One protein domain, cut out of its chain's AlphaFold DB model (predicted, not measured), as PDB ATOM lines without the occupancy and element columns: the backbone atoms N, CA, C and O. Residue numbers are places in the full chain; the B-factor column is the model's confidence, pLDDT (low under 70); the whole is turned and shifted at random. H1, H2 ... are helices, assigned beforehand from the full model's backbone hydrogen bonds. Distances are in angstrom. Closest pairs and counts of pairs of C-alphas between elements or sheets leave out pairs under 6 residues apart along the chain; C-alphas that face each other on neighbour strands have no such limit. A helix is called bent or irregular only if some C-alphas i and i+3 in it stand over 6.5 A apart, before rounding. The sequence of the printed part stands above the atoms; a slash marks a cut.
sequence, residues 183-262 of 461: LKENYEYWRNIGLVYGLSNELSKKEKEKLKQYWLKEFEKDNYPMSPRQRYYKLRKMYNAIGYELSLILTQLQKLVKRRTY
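This is residues 183 to 262 of the 461 residues of an uncharacterized protein of Bacillaceae bacterium (UniProt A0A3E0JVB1). One long helix, H3, makes the longest axis of the model; H2 meets its first end at a steep angle to form a corner, and H1 packs side by side on residues 239 to 250 of H3, running the opposite way, with its last residue, Val 196, near H2. Residues 251 to 262, of which 251 to 260 belong to H3, stick out free as an arm beyond the body made by the rest. The printed part has 80 residues with three named helices, in the order H1, H2, H3 along the chain, and no named strand; the class is all helix. The whole is loose, with a radius of gyration of the C-alphas of 16.6 A, and only just elongated, with spans of 57 by 29 by 17 A.

The longest helix is H3, residues 228 to 260, and it touches both of the other helices, each with a part of its length alone. H1, residues 183 to 196, touches residues 239 to 250 of H3; the closest C-alphas of the two helices are those of Trp 190 and Gly 243, 6.9 A apart. H1 and H3 run opposite ways at a shallow tilt of 19 degrees, and their centres are 11.1 A apart. H2, residues 205 to 220, touches residues 228 to 232 of H3, and the closest C-alphas there are those of Phe 219 and Pro 228, 5.0 A apart. H2 and H3 run opposite ways at a steep tilt of 60 degrees, and their centres are 23.5 A apart. H1 and H2 are close but not clearly touching: one pair of C-alphas is within 8 A, that of Val 196 and Leu 211, 7.6 A apart. The lines of H1 and H2 are about perpendicular, at 79 degrees, with 19.0 A from centre to centre. In the backbones of H1, H2 and H3, every pair of O of residue i and N of residue i+4 is within hydrogen-bond range.

H3 has 33 residues and measures 48.8 A from its first C-alpha, that of Pro 228 at (-31.399, -33.165, 13.962), to its last, that of Arg 260 at (11.041, -20.641, 34.576). H2 has 16 residues, Lys 205 to Glu 220, and measures 22.8 A from first to last C-alpha; C-alpha 220 is at (-34.823, -30.224, 10.250). H1 has 14 residues, Leu 183 to Val 196, and measures 19.8 A; it begins with C-alpha 183 at (-6.626, -17.894, 25.299), where the printed part begins too. None of the three helices is bent or irregular.

The two C-alphas farthest apart are those of Asn 223, between H2 and H3, and Tyr 262, the last printed residue, at 57.7 A. The first and last printed C-alphas, those of Leu 183 and Tyr 262, are 24.5 A apart. Without residues 251 to 262, which stand free, the body has 68 residues, spans 38 by 27 by 16 A and has a radius of gyration of 12.9 A. The printed part has no cut. The link from H1 to H2, with 8 residues between them, and the link from H2 to H3, with 7, are both short but not tight, and there is no long link. The mean pLDDT of the printed part is 86.1; it is 97 for H2, 91 for H1 and 78 for H3. The model's confidence is low, under 70, at residues 255 to 262.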
ATOM      1  N   LEU A 183      -5.801 -16.853  24.690       84.00
ATOM      2  CA  LEU A 183      -6.626 -17.894  25.299       84.00
ATOM      3  C   LEU A 183      -7.969 -17.329  25.776       84.00
ATOM      4  O   LEU A 183      -8.982 -18.016  25.672       84.00
ATOM      5  N   LYS A 184      -7.984 -16.083  26.265       90.88
ATOM      6  CA  LYS A 184      -9.204 -15.351  26.619       90.88
ATOM      7  C   LYS A 184     -10.128 -15.206  25.422       90.88
ATOM      8  O   LYS A 184     -11.289 -15.585  25.529       90.88
ATOM      9  N   GLU A 185      -9.602 -14.765  24.286       88.56
ATOM     10  CA  GLU A 185     -10.376 -14.638  23.052       88.56
ATOM     11  C   GLU A 185     -10.979 -15.991  22.627       88.56
ATOM     12  O   GLU A 185     -12.190 -16.119  22.443       88.56
ATOM     13  N   ASN A 186     -10.165 -17.052  22.588       86.38
ATOM     14  CA  ASN A 186     -10.633 -18.407  22.267       86.38
ATOM     15  C   ASN A 186     -11.680 -18.938  23.261       86.38
ATOM     16  O   ASN A 186     -12.636 -19.619  22.874       86.38
ATOM     17  N   TYR A 187     -11.523 -18.625  24.547       89.88
ATOM     18  CA  TYR A 187     -12.497 -18.978  25.571       89.88
ATOM     19  C   TYR A 187     -13.809 -18.212  25.401       89.88
ATOM     20  O   TYR A 187     -14.877 -18.797  25.576       89.88
ATOM     21  N   GLU A 188     -13.761 -16.933  25.029       91.06
ATOM     22  CA  GLU A 188     -14.946 -16.128  24.734       91.06
ATOM     23  C   GLU A 188     -15.692 -16.656  23.503       91.06
ATOM     24  O   GLU A 188     -16.913 -16.814  23.568       91.06
ATOM     25  N   TYR A 189     -14.989 -17.053  22.437       89.75
ATOM     26  CA  TYR A 189     -15.607 -17.744  21.298       89.75
ATOM     27  C   TYR A 189     -16.279 -19.049  21.719       89.75
ATOM     28  O   TYR A 189     -17.457 -19.271  21.424       89.75
ATOM     29  N   TRP A 190     -15.565 -19.901  22.459       92.62
ATOM     30  CA  TRP A 190     -16.127 -21.138  22.994       92.62
ATOM     31  C   TRP A 190     -17.375 -20.859  23.843       92.62
ATOM     32  O   TRP A 190     -18.422 -21.476  23.636       92.62
ATOM     33  N   ARG A 191     -17.310 -19.888  24.755       93.44
ATOM     34  CA  ARG A 191     -18.428 -19.463  25.603       93.44
ATOM     35  C   ARG A 191     -19.619 -18.988  24.770       93.44
ATOM     36  O   ARG A 191     -20.740 -19.423  25.038       93.44
ATOM     37  N   ASN A 192     -19.384 -18.173  23.745       93.38
ATOM     38  CA  ASN A 192     -20.412 -17.653  22.844       93.38
ATOM     39  C   ASN A 192     -21.107 -18.772  22.061       93.38
ATOM     40  O   ASN A 192     -22.336 -18.808  22.027       93.38
ATOM     41  N   ILE A 193     -20.361 -19.755  21.541       91.06
ATOM     42  CA  ILE A 193     -20.939 -20.983  20.961       91.06
ATOM     43  C   ILE A 193     -21.843 -21.665  21.998       91.06
ATOM     44  O   ILE A 193     -22.978 -22.051  21.711       91.06
ATOM     45  N   GLY A 194     -21.371 -21.770  23.240       92.69
ATOM     46  CA  GLY A 194     -22.155 -22.315  24.339       92.69
ATOM     47  C   GLY A 194     -23.489 -21.592  24.552       92.69
ATOM     48  O   GLY A 194     -24.511 -22.248  24.759       92.69
ATOM     49  N   LEU A 195     -23.492 -20.262  24.509       95.12
ATOM     50  CA  LEU A 195     -24.691 -19.441  24.690       95.12
ATOM     51  C   LEU A 195     -25.650 -19.566  23.498       95.12
ATOM     52  O   LEU A 195     -26.831 -19.837  23.700       95.12
ATOM     53  N   VAL A 196     -25.143 -19.466  22.267       95.31
ATOM     54  CA  VAL A 196     -25.940 -19.531  21.030       95.31
ATOM     55  C   VAL A 196     -26.644 -20.883  20.872       95.31
ATOM     56  O   VAL A 196     -27.817 -20.941  20.501       95.31
ATOM     57  N   TYR A 197     -25.963 -21.984  21.199       93.50
ATOM     58  CA  TYR A 197     -26.487 -23.341  20.989       93.50
ATOM     59  C   TYR A 197     -27.160 -23.970  22.218       93.50
ATOM     60  O   TYR A 197     -27.597 -25.127  22.176       93.50
ATOM     61  N   GLY A 198     -27.267 -23.243  23.333       96.25
ATOM     62  CA  GLY A 198     -27.892 -23.766  24.552       96.25
ATOM     63  C   GLY A 198     -27.029 -24.774  25.323       96.25
ATOM     64  O   GLY A 198     -27.558 -25.623  26.043       96.25
ATOM     65  N   LEU A 199     -25.705 -24.722  25.161       95.25
ATOM     66  CA  LEU A 199     -24.739 -25.665  25.740       95.25
ATOM     67  C   LEU A 199     -23.996 -25.104  26.966       95.25
ATOM     68  O   LEU A 199     -23.508 -25.885  27.786       95.25
ATOM     69  N   SER A 200     -23.946 -23.775  27.113       94.25
ATOM     70  CA  SER A 200     -23.250 -23.075  28.202       94.25
ATOM     71  C   SER A 200     -23.869 -23.372  29.565       94.25
ATOM     72  O   SER A 200     -25.082 -23.506  29.696       94.25
ATOM     73  N   ASN A 201     -23.055 -23.450  30.617       90.69
ATOM     74  CA  ASN A 201     -23.546 -23.612  31.988       90.69
ATOM     75  C   ASN A 201     -24.262 -22.371  32.540       90.69
ATOM     76  O   ASN A 201     -25.016 -22.518  33.498       90.69
ATOM     77  N   GLU A 202     -24.079 -21.213  31.912       92.88
ATOM     78  CA  GLU A 202     -24.647 -19.923  32.328       92.88
ATOM     79  C   GLU A 202     -26.149 -19.810  32.057       92.88
ATOM     80  O   GLU A 202     -26.848 -19.047  32.712       92.88
ATOM     81  N   LEU A 203     -26.661 -20.604  31.117       94.31
ATOM     82  CA  LEU A 203     -28.078 -20.616  30.778       94.31
ATOM     83  C   LEU A 203     -28.885 -21.410  31.807       94.31
ATOM     84  O   LEU A 203     -28.498 -22.512  32.228       94.31
ATOM     85  N   SER A 204     -30.072 -20.912  32.135       96.25
ATOM     86  CA  SER A 204     -31.047 -21.654  32.924       96.25
ATOM     87  C   SER A 204     -31.499 -22.923  32.191       96.25
ATOM     88  O   SER A 204     -31.451 -23.041  30.963       96.25
ATOM     89  N   LYS A 205     -32.007 -23.908  32.942       96.12
ATOM     90  CA  LYS A 205     -32.524 -25.159  32.358       96.12
ATOM     91  C   LYS A 205     -33.636 -24.905  31.325       96.12
ATOM     92  O   LYS A 205     -33.722 -25.641  30.345       96.12
ATOM     93  N   LYS A 206     -34.464 -23.872  31.538       97.19
ATOM     94  CA  LYS A 206     -35.548 -23.483  30.621       97.19
ATOM     95  C   LYS A 206     -34.999 -22.892  29.318       97.19
ATOM     96  O   LYS A 206     -35.452 -23.285  28.248       97.19
ATOM     97  N   GLU A 207     -33.999 -22.014  29.394       97.62
ATOM     98  CA  GLU A 207     -33.356 -21.417  28.212       97.62
ATOM     99  C   GLU A 207     -32.624 -22.461  27.371       97.62
ATOM    100  O   GLU A 207     -32.775 -22.478  26.152       97.62
ATOM    101  N   LYS A 208     -31.905 -23.388  28.020       97.62
ATOM    102  CA  LYS A 208     -31.248 -24.512  27.336       97.62
ATOM    103  C   LYS A 208     -32.230 -25.338  26.527       97.62
ATOM    104  O   LYS A 208     -31.962 -25.640  25.369       97.62
ATOM    105  N   GLU A 209     -33.365 -25.703  27.123       97.56
ATOM    106  CA  GLU A 209     -34.364 -26.492  26.407       97.56
ATOM    107  C   GLU A 209     -34.995 -25.678  25.272       97.56
ATOM    108  O   GLU A 209     -35.131 -26.204  24.173       97.56
ATOM    109  N   LYS A 210     -35.282 -24.382  25.471       97.94
ATOM    110  CA  LYS A 210     -35.792 -23.502  24.404       97.94
ATOM    111  C   LYS A 210     -34.834 -23.428  23.207       97.94
ATOM    112  O   LYS A 210     -35.267 -23.644  22.078       97.94
ATOM    113  N   LEU A 211     -33.545 -23.175  23.445       97.31
ATOM    114  CA  LEU A 211     -32.520 -23.094  22.394       97.31
ATOM    115  C   LEU A 211     -32.286 -24.440  21.710       97.31
ATOM    116  O   LEU A 211     -32.178 -24.507  20.491       97.31
ATOM    117  N   LYS A 212     -32.272 -25.532  22.474       97.62
ATOM    118  CA  LYS A 212     -32.198 -26.882  21.916       97.62
ATOM    119  C   LYS A 212     -33.368 -27.161  20.973       97.62
ATOM    120  O   LYS A 212     -33.140 -27.659  19.879       97.62
ATOM    121  N   GLN A 213     -34.601 -26.839  21.368       98.06
ATOM    122  CA  GLN A 213     -35.772 -27.036  20.506       98.06
ATOM    123  C   GLN A 213     -35.716 -26.155  19.251       98.06
ATOM    124  O   GLN A 213     -36.077 -26.619  18.174       98.06
ATOM    125  N   TYR A 214     -35.224 -24.918  19.371       97.69
ATOM    126  CA  TYR A 214     -34.971 -24.046  18.223       97.69
ATOM    127  C   TYR A 214     -33.982 -24.684  17.233       97.69
ATOM    128  O   TYR A 214     -34.327 -24.881  16.073       97.69
ATOM    129  N   TRP A 215     -32.804 -25.113  17.697       96.88
ATOM    130  CA  TRP A 215     -31.787 -25.716  16.828       96.88
ATOM    131  C   TRP A 215     -32.195 -27.068  16.245       96.88
ATOM    132  O   TRP A 215     -31.810 -27.383  15.126       96.88
ATOM    133  N   LEU A 216     -32.996 -27.863  16.961       96.56
ATOM    134  CA  LEU A 216     -33.567 -29.083  16.390       96.56
ATOM    135  C   LEU A 216     -34.468 -28.765  15.191       96.56
ATOM    136  O   LEU A 216     -34.329 -29.427  14.171       96.56
ATOM    137  N   LYS A 217     -35.313 -27.728  15.282       97.56
ATOM    138  CA  LYS A 217     -36.149 -27.271  14.160       97.56
ATOM    139  C   LYS A 217     -35.329 -26.673  13.019       97.56
ATOM    140  O   LYS A 217     -35.646 -26.912  11.863       97.56
ATOM    141  N   GLU A 218     -34.274 -25.913  13.317       96.75
ATOM    142  CA  GLU A 218     -33.371 -25.407  12.271       96.75
ATOM    143  C   GLU A 218     -32.669 -26.560  11.543       96.75
ATOM    144  O   GLU A 218     -32.662 -26.604  10.319       96.75
ATOM    145  N   PHE A 219     -32.177 -27.564  12.273       94.31
ATOM    146  CA  PHE A 219     -31.540 -28.737  11.670       94.31
ATOM    147  C   PHE A 219     -32.494 -29.643  10.880       94.31
ATOM    148  O   PHE A 219     -32.004 -30.467  10.108       94.31
ATOM    149  N   GLU A 220     -33.813 -29.531  11.070       95.44
ATOM    150  CA  GLU A 220     -34.823 -30.224  10.250       95.44
ATOM    151  C   GLU A 220     -34.952 -29.622   8.848       95.44
ATOM    152  O   GLU A 220     -35.382 -30.324   7.934       95.44
ATOM    153  N   LYS A 221     -34.574 -28.350   8.658       94.69
ATOM    154  CA  LYS A 221     -34.689 -27.668   7.360       94.69
ATOM    155  C   LYS A 221     -33.666 -28.161   6.337       94.69
ATOM    156  O   LYS A 221     -33.918 -28.078   5.138       94.69
ATOM    157  N   ASP A 222     -32.534 -28.692   6.796       90.88
ATOM    158  CA  ASP A 222     -31.482 -29.192   5.914       90.88
ATOM    159  C   ASP A 222     -31.696 -30.676   5.596       90.88
ATOM    160  O   ASP A 222     -31.915 -31.492   6.493       90.88
ATOM    161  N   ASN A 223     -31.499 -31.070   4.335       93.25
ATOM    162  CA  ASN A 223     -31.478 -32.481   3.935       93.25
ATOM    163  C   ASN A 223     -30.135 -33.152   4.297       93.25
ATOM    164  O   ASN A 223     -29.377 -33.599   3.433       93.25
ATOM    165  N   TYR A 224     -29.794 -33.147   5.586       92.69
ATOM    166  CA  TYR A 224     -28.538 -33.679   6.102       92.69
ATOM    167  C   TYR A 224     -28.688 -35.169   6.497       92.69
ATOM    168  O   TYR A 224     -29.683 -35.528   7.122       92.69
ATOM    169  N   PRO A 225     -27.704 -36.057   6.221       93.44
ATOM    170  CA  PRO A 225     -27.835 -37.499   6.495       93.44
ATOM    171  C   PRO A 225     -28.027 -37.880   7.973       93.44
ATOM    172  O   PRO A 225     -28.551 -38.945   8.286       93.44
ATOM    173  N   MET A 226     -27.552 -37.039   8.897       92.31
ATOM    174  CA  MET A 226     -27.773 -37.203  10.337       92.31
ATOM    175  C   MET A 226     -29.075 -36.539  10.769       92.31
ATOM    176  O   MET A 226     -29.319 -35.378  10.442       92.31
ATOM    177  N   SER A 227     -29.835 -37.226  11.622       95.75
ATOM    178  CA  SER A 227     -31.010 -36.630  12.259       95.75
ATOM    179  C   SER A 227     -30.649 -35.350  13.041       95.75
ATOM    180  O   SER A 227     -29.561 -35.271  13.627       95.75
ATOM    181  N   PRO A 228     -31.571 -34.377  13.156       96.06
ATOM    182  CA  PRO A 228     -31.399 -33.165  13.962       96.06
ATOM    183  C   PRO A 228     -30.856 -33.428  15.373       96.06
ATOM    184  O   PRO A 228     -29.946 -32.751  15.851       96.06
ATOM    185  N   ARG A 229     -31.357 -34.483  16.032       95.19
ATOM    186  CA  ARG A 229     -30.904 -34.894  17.371       95.19
ATOM    187  C   ARG A 229     -29.449 -35.356  17.379       95.19
ATOM    188  O   ARG A 229     -28.711 -34.994  18.293       95.19
ATOM    189  N   GLN A 230     -29.031 -36.136  16.382       90.44
ATOM    190  CA  GLN A 230     -27.639 -36.576  16.248       90.44
ATOM    191  C   GLN A 230     -26.708 -35.398  15.947       90.44
ATOM    192  O   GLN A 230     -25.636 -35.317  16.543       90.44
ATOM    193  N   ARG A 231     -27.132 -34.457  15.090       93.06
ATOM    194  CA  ARG A 231     -26.389 -33.218  14.803       93.06
ATOM    195  C   ARG A 231     -26.183 -32.394  16.074       93.06
ATOM    196  O   ARG A 231     -25.047 -32.075  16.416       93.06
ATOM    197  N   TYR A 232     -27.253 -32.148  16.831       92.81
ATOM    198  CA  TYR A 232     -27.184 -31.422  18.102       92.81
ATOM    199  C   TYR A 232     -26.300 -32.137  19.138       92.81
ATOM    200  O   TYR A 232     -25.499 -31.509  19.832       92.81
ATOM    201  N   TYR A 233     -26.391 -33.467  19.227       92.12
ATOM    202  CA  TYR A 233     -25.519 -34.257  20.097       92.12
ATOM    203  C   TYR A 233     -24.041 -34.150  19.693       92.12
ATOM    204  O   TYR A 233     -23.182 -33.962  20.558       92.12
ATOM    205  N   LYS A 234     -23.738 -34.218  18.390       87.88
ATOM    206  CA  LYS A 234     -22.374 -34.074  17.866       87.88
ATOM    207  C   LYS A 234     -21.811 -32.685  18.162       87.88
ATOM    208  O   LYS A 234     -20.697 -32.588  18.668       87.88
ATOM    209  N   LEU A 235     -22.609 -31.639  17.962       86.88
ATOM    210  CA  LEU A 235     -22.252 -30.269  18.326       86.88
ATOM    211  C   LEU A 235     -21.936 -30.144  19.824       86.88
ATOM    212  O   LEU A 235     -20.904 -29.596  20.202       86.88
ATOM    213  N   ARG A 236     -22.770 -30.731  20.692       92.88
ATOM    214  CA  ARG A 236     -22.514 -30.774  22.138       92.88
ATOM    215  C   ARG A 236     -21.211 -31.500  22.483       92.88
ATOM    216  O   ARG A 236     -20.510 -31.078  23.401       92.88
ATOM    217  N   LYS A 237     -20.893 -32.595  21.787       84.81
ATOM    218  CA  LYS A 237     -19.631 -33.330  21.968       84.81
ATOM    219  C   LYS A 237     -18.436 -32.447  21.590       84.81
ATOM    220  O   LYS A 237     -17.520 -32.332  22.397       84.81
ATOM    221  N   MET A 238     -18.490 -31.779  20.436       82.44
ATOM    222  CA  MET A 238     -17.449 -30.849  19.973       82.44
ATOM    223  C   MET A 238     -17.245 -29.690  20.953       82.44
ATOM    224  O   MET A 238     -16.124 -29.445  21.383       82.44
ATOM    225  N   TYR A 239     -18.329 -29.047  21.395       89.62
ATOM    226  CA  TYR A 239     -18.281 -27.981  22.399       89.62
ATOM    227  C   TYR A 239     -17.578 -28.421  23.694       89.62
ATOM    228  O   TYR A 239     -16.744 -27.694  24.232       89.62
ATOM    229  N   ASN A 240     -17.880 -29.623  24.199       84.81
ATOM    230  CA  ASN A 240     -17.221 -30.137  25.402       84.81
ATOM    231  C   ASN A 240     -15.736 -30.459  25.170       84.81
ATOM    232  O   ASN A 240     -14.944 -30.250  26.084       84.81
ATOM    233  N   ALA A 241     -15.371 -30.963  23.986       79.88
ATOM    234  CA  ALA A 241     -13.982 -31.256  23.636       79.88
ATOM    235  C   ALA A 241     -13.143 -29.972  23.570       79.88
ATOM    236  O   ALA A 241     -12.108 -29.899  24.219       79.88
ATOM    237  N   ILE A 242     -13.644 -28.927  22.901       81.69
ATOM    238  CA  ILE A 242     -12.975 -27.616  22.836       81.69
ATOM    239  C   ILE A 242     -12.755 -27.049  24.244       81.69
ATOM    240  O   ILE A 242     -11.646 -26.650  24.584       81.69
ATOM    241  N   GLY A 243     -13.786 -27.074  25.098       83.06
ATOM    242  CA  GLY A 243     -13.658 -26.585  26.475       83.06
ATOM    243  C   GLY A 243     -12.630 -27.369  27.301       83.06
ATOM    244  O   GLY A 243     -11.939 -26.796  28.141       83.06
ATOM    245  N   TYR A 244     -12.498 -28.675  27.054       80.94
ATOM    246  CA  TYR A 244     -11.476 -29.501  27.691       80.94
ATOM    247  C   TYR A 244     -10.064 -29.128  27.218       80.94
ATOM    248  O   TYR A 244      -9.201 -28.888  28.062       80.94
ATOM    249  N   GLU A 245      -9.843 -28.995  25.910       80.88
ATOM    250  CA  GLU A 245      -8.539 -28.611  25.355       80.88
ATOM    251  C   GLU A 245      -8.091 -27.224  25.832       80.88
ATOM    252  O   GLU A 245      -6.962 -27.070  26.293       80.88
ATOM    253  N   LEU A 246      -8.991 -26.233  25.860       79.62
ATOM    254  CA  LEU A 246      -8.685 -24.904  26.411       79.62
ATOM    255  C   LEU A 246      -8.210 -24.983  27.873       79.62
ATOM    256  O   LEU A 246      -7.265 -24.297  28.266       79.62
ATOM    257  N   SER A 247      -8.818 -25.864  28.678       79.12
ATOM    258  CA  SER A 247      -8.396 -26.081  30.068       79.12
ATOM    259  C   SER A 247      -7.018 -26.752  30.181       79.12
ATOM    260  O   SER A 247      -6.245 -26.442  31.096       79.12
ATOM    261  N   LEU A 248      -6.676 -27.644  29.243       77.75
ATOM    262  CA  LEU A 248      -5.359 -28.278  29.182       77.75
ATOM    263  C   LEU A 248      -4.277 -27.286  28.763       77.75
ATOM    264  O   LEU A 248      -3.243 -27.229  29.432       77.75
ATOM    265  N   ILE A 249      -4.530 -26.479  27.728       78.94
ATOM    266  CA  ILE A 249      -3.614 -25.431  27.260       78.94
ATOM    267  C   ILE A 249      -3.291 -24.480  28.411       78.94
ATOM    268  O   ILE A 249      -2.120 -24.245  28.704       78.94
ATOM    269  N   LEU A 250      -4.302 -24.012  29.152       80.00
ATOM    270  CA  LEU A 250      -4.070 -23.168  30.322       80.00
ATOM    271  C   LEU A 250      -3.182 -23.845  31.370       80.00
ATOM    272  O   LEU A 250      -2.254 -23.234  31.898       80.00
ATOM    273  N   THR A 251      -3.464 -25.113  31.676       76.06
ATOM    274  CA  THR A 251      -2.692 -25.886  32.656       76.06
ATOM    275  C   THR A 251      -1.230 -26.015  32.220       76.06
ATOM    276  O   THR A 251      -0.323 -25.962  33.052       76.06
ATOM    277  N   GLN A 252      -0.982 -26.195  30.923       77.06
ATOM    278  CA  GLN A 252       0.366 -26.256  30.363       77.06
ATOM    279  C   GLN A 252       1.063 -24.895  30.427       77.06
ATOM    280  O   GLN A 252       2.189 -24.834  30.916       77.06
ATOM    281  N   LEU A 253       0.387 -23.809  30.044       72.75
ATOM    282  CA  LEU A 253       0.919 -22.446  30.147       72.75
ATOM    283  C   LEU A 253       1.293 -22.096  31.595       72.75
ATOM    284  O   LEU A 253       2.407 -21.651  31.860       72.75
ATOM    285  N   GLN A 254       0.430 -22.418  32.564       71.44
ATOM    286  CA  GLN A 254       0.730 -22.249  33.991       71.44
ATOM    287  C   GLN A 254       1.948 -23.065  34.446       71.44
ATOM    288  O   GLN A 254       2.738 -22.588  35.263       71.44
ATOM    289  N   LYS A 255       2.126 -24.291  33.935       69.19
ATOM    290  CA  LYS A 255       3.298 -25.128  34.241       69.19
ATOM    291  C   LYS A 255       4.583 -24.584  33.623       69.19
ATOM    292  O   LYS A 255       5.626 -24.706  34.254       69.19
ATOM    293  N   LEU A 256       4.522 -24.009  32.422       56.75
ATOM    294  CA  LEU A 256       5.677 -23.396  31.760       56.75
ATOM    295  C   LEU A 256       6.139 -22.143  32.510       56.75
ATOM    296  O   LEU A 256       7.331 -22.002  32.771       56.75
ATOM    297  N   VAL A 257       5.198 -21.309  32.966       51.59
ATOM    298  CA  VAL A 257       5.498 -20.149  33.824       51.59
ATOM    299  C   VAL A 257       6.100 -20.601  35.158       51.59
ATOM    300  O   VAL A 257       7.131 -20.081  35.569       51.59
ATOM    301  N   LYS A 258       5.539 -21.642  35.790       46.88
ATOM    302  CA  LYS A 258       6.100 -22.229  37.018       46.88
ATOM    303  C   LYS A 258       7.422 -22.975  36.817       46.88
ATOM    304  O   LYS A 258       8.038 -23.318  37.806       46.88
ATOM    305  N   ARG A 259       7.870 -23.279  35.595       44.75
ATOM    306  CA  ARG A 259       9.175 -23.935  35.373       44.75
ATOM    307  C   ARG A 259      10.311 -22.947  35.122       44.75
ATOM    308  O   ARG A 259      11.456 -23.351  35.258       44.75
ATOM    309  N   ARG A 260      10.017 -21.682  34.794       41.56
ATOM    310  CA  ARG A 260      11.041 -20.641  34.576       41.56
ATOM    311  C   ARG A 260      11.464 -19.891  35.847       41.56
ATOM    312  O   ARG A 260      12.504 -19.256  35.824       41.56
ATOM    313  N   THR A 261      10.718 -19.993  36.948       39.72
ATOM    314  CA  THR A 261      11.056 -19.355  38.243       39.72
ATOM    315  C   THR A 261      11.483 -20.325  39.339       39.72
ATOM    316  O   THR A 261      11.623 -19.923  40.487       39.72
ATOM    317  N   TYR A 262      11.745 -21.583  38.993       38.91
ATOM    318  CA  TYR A 262      12.538 -22.449  39.852       38.91
ATOM    319  C   TYR A 262      13.820 -22.795  39.093       38.91
ATOM    320  O   TYR A 262      13.965 -23.899  38.568       38.91
TER     321      TYR A 262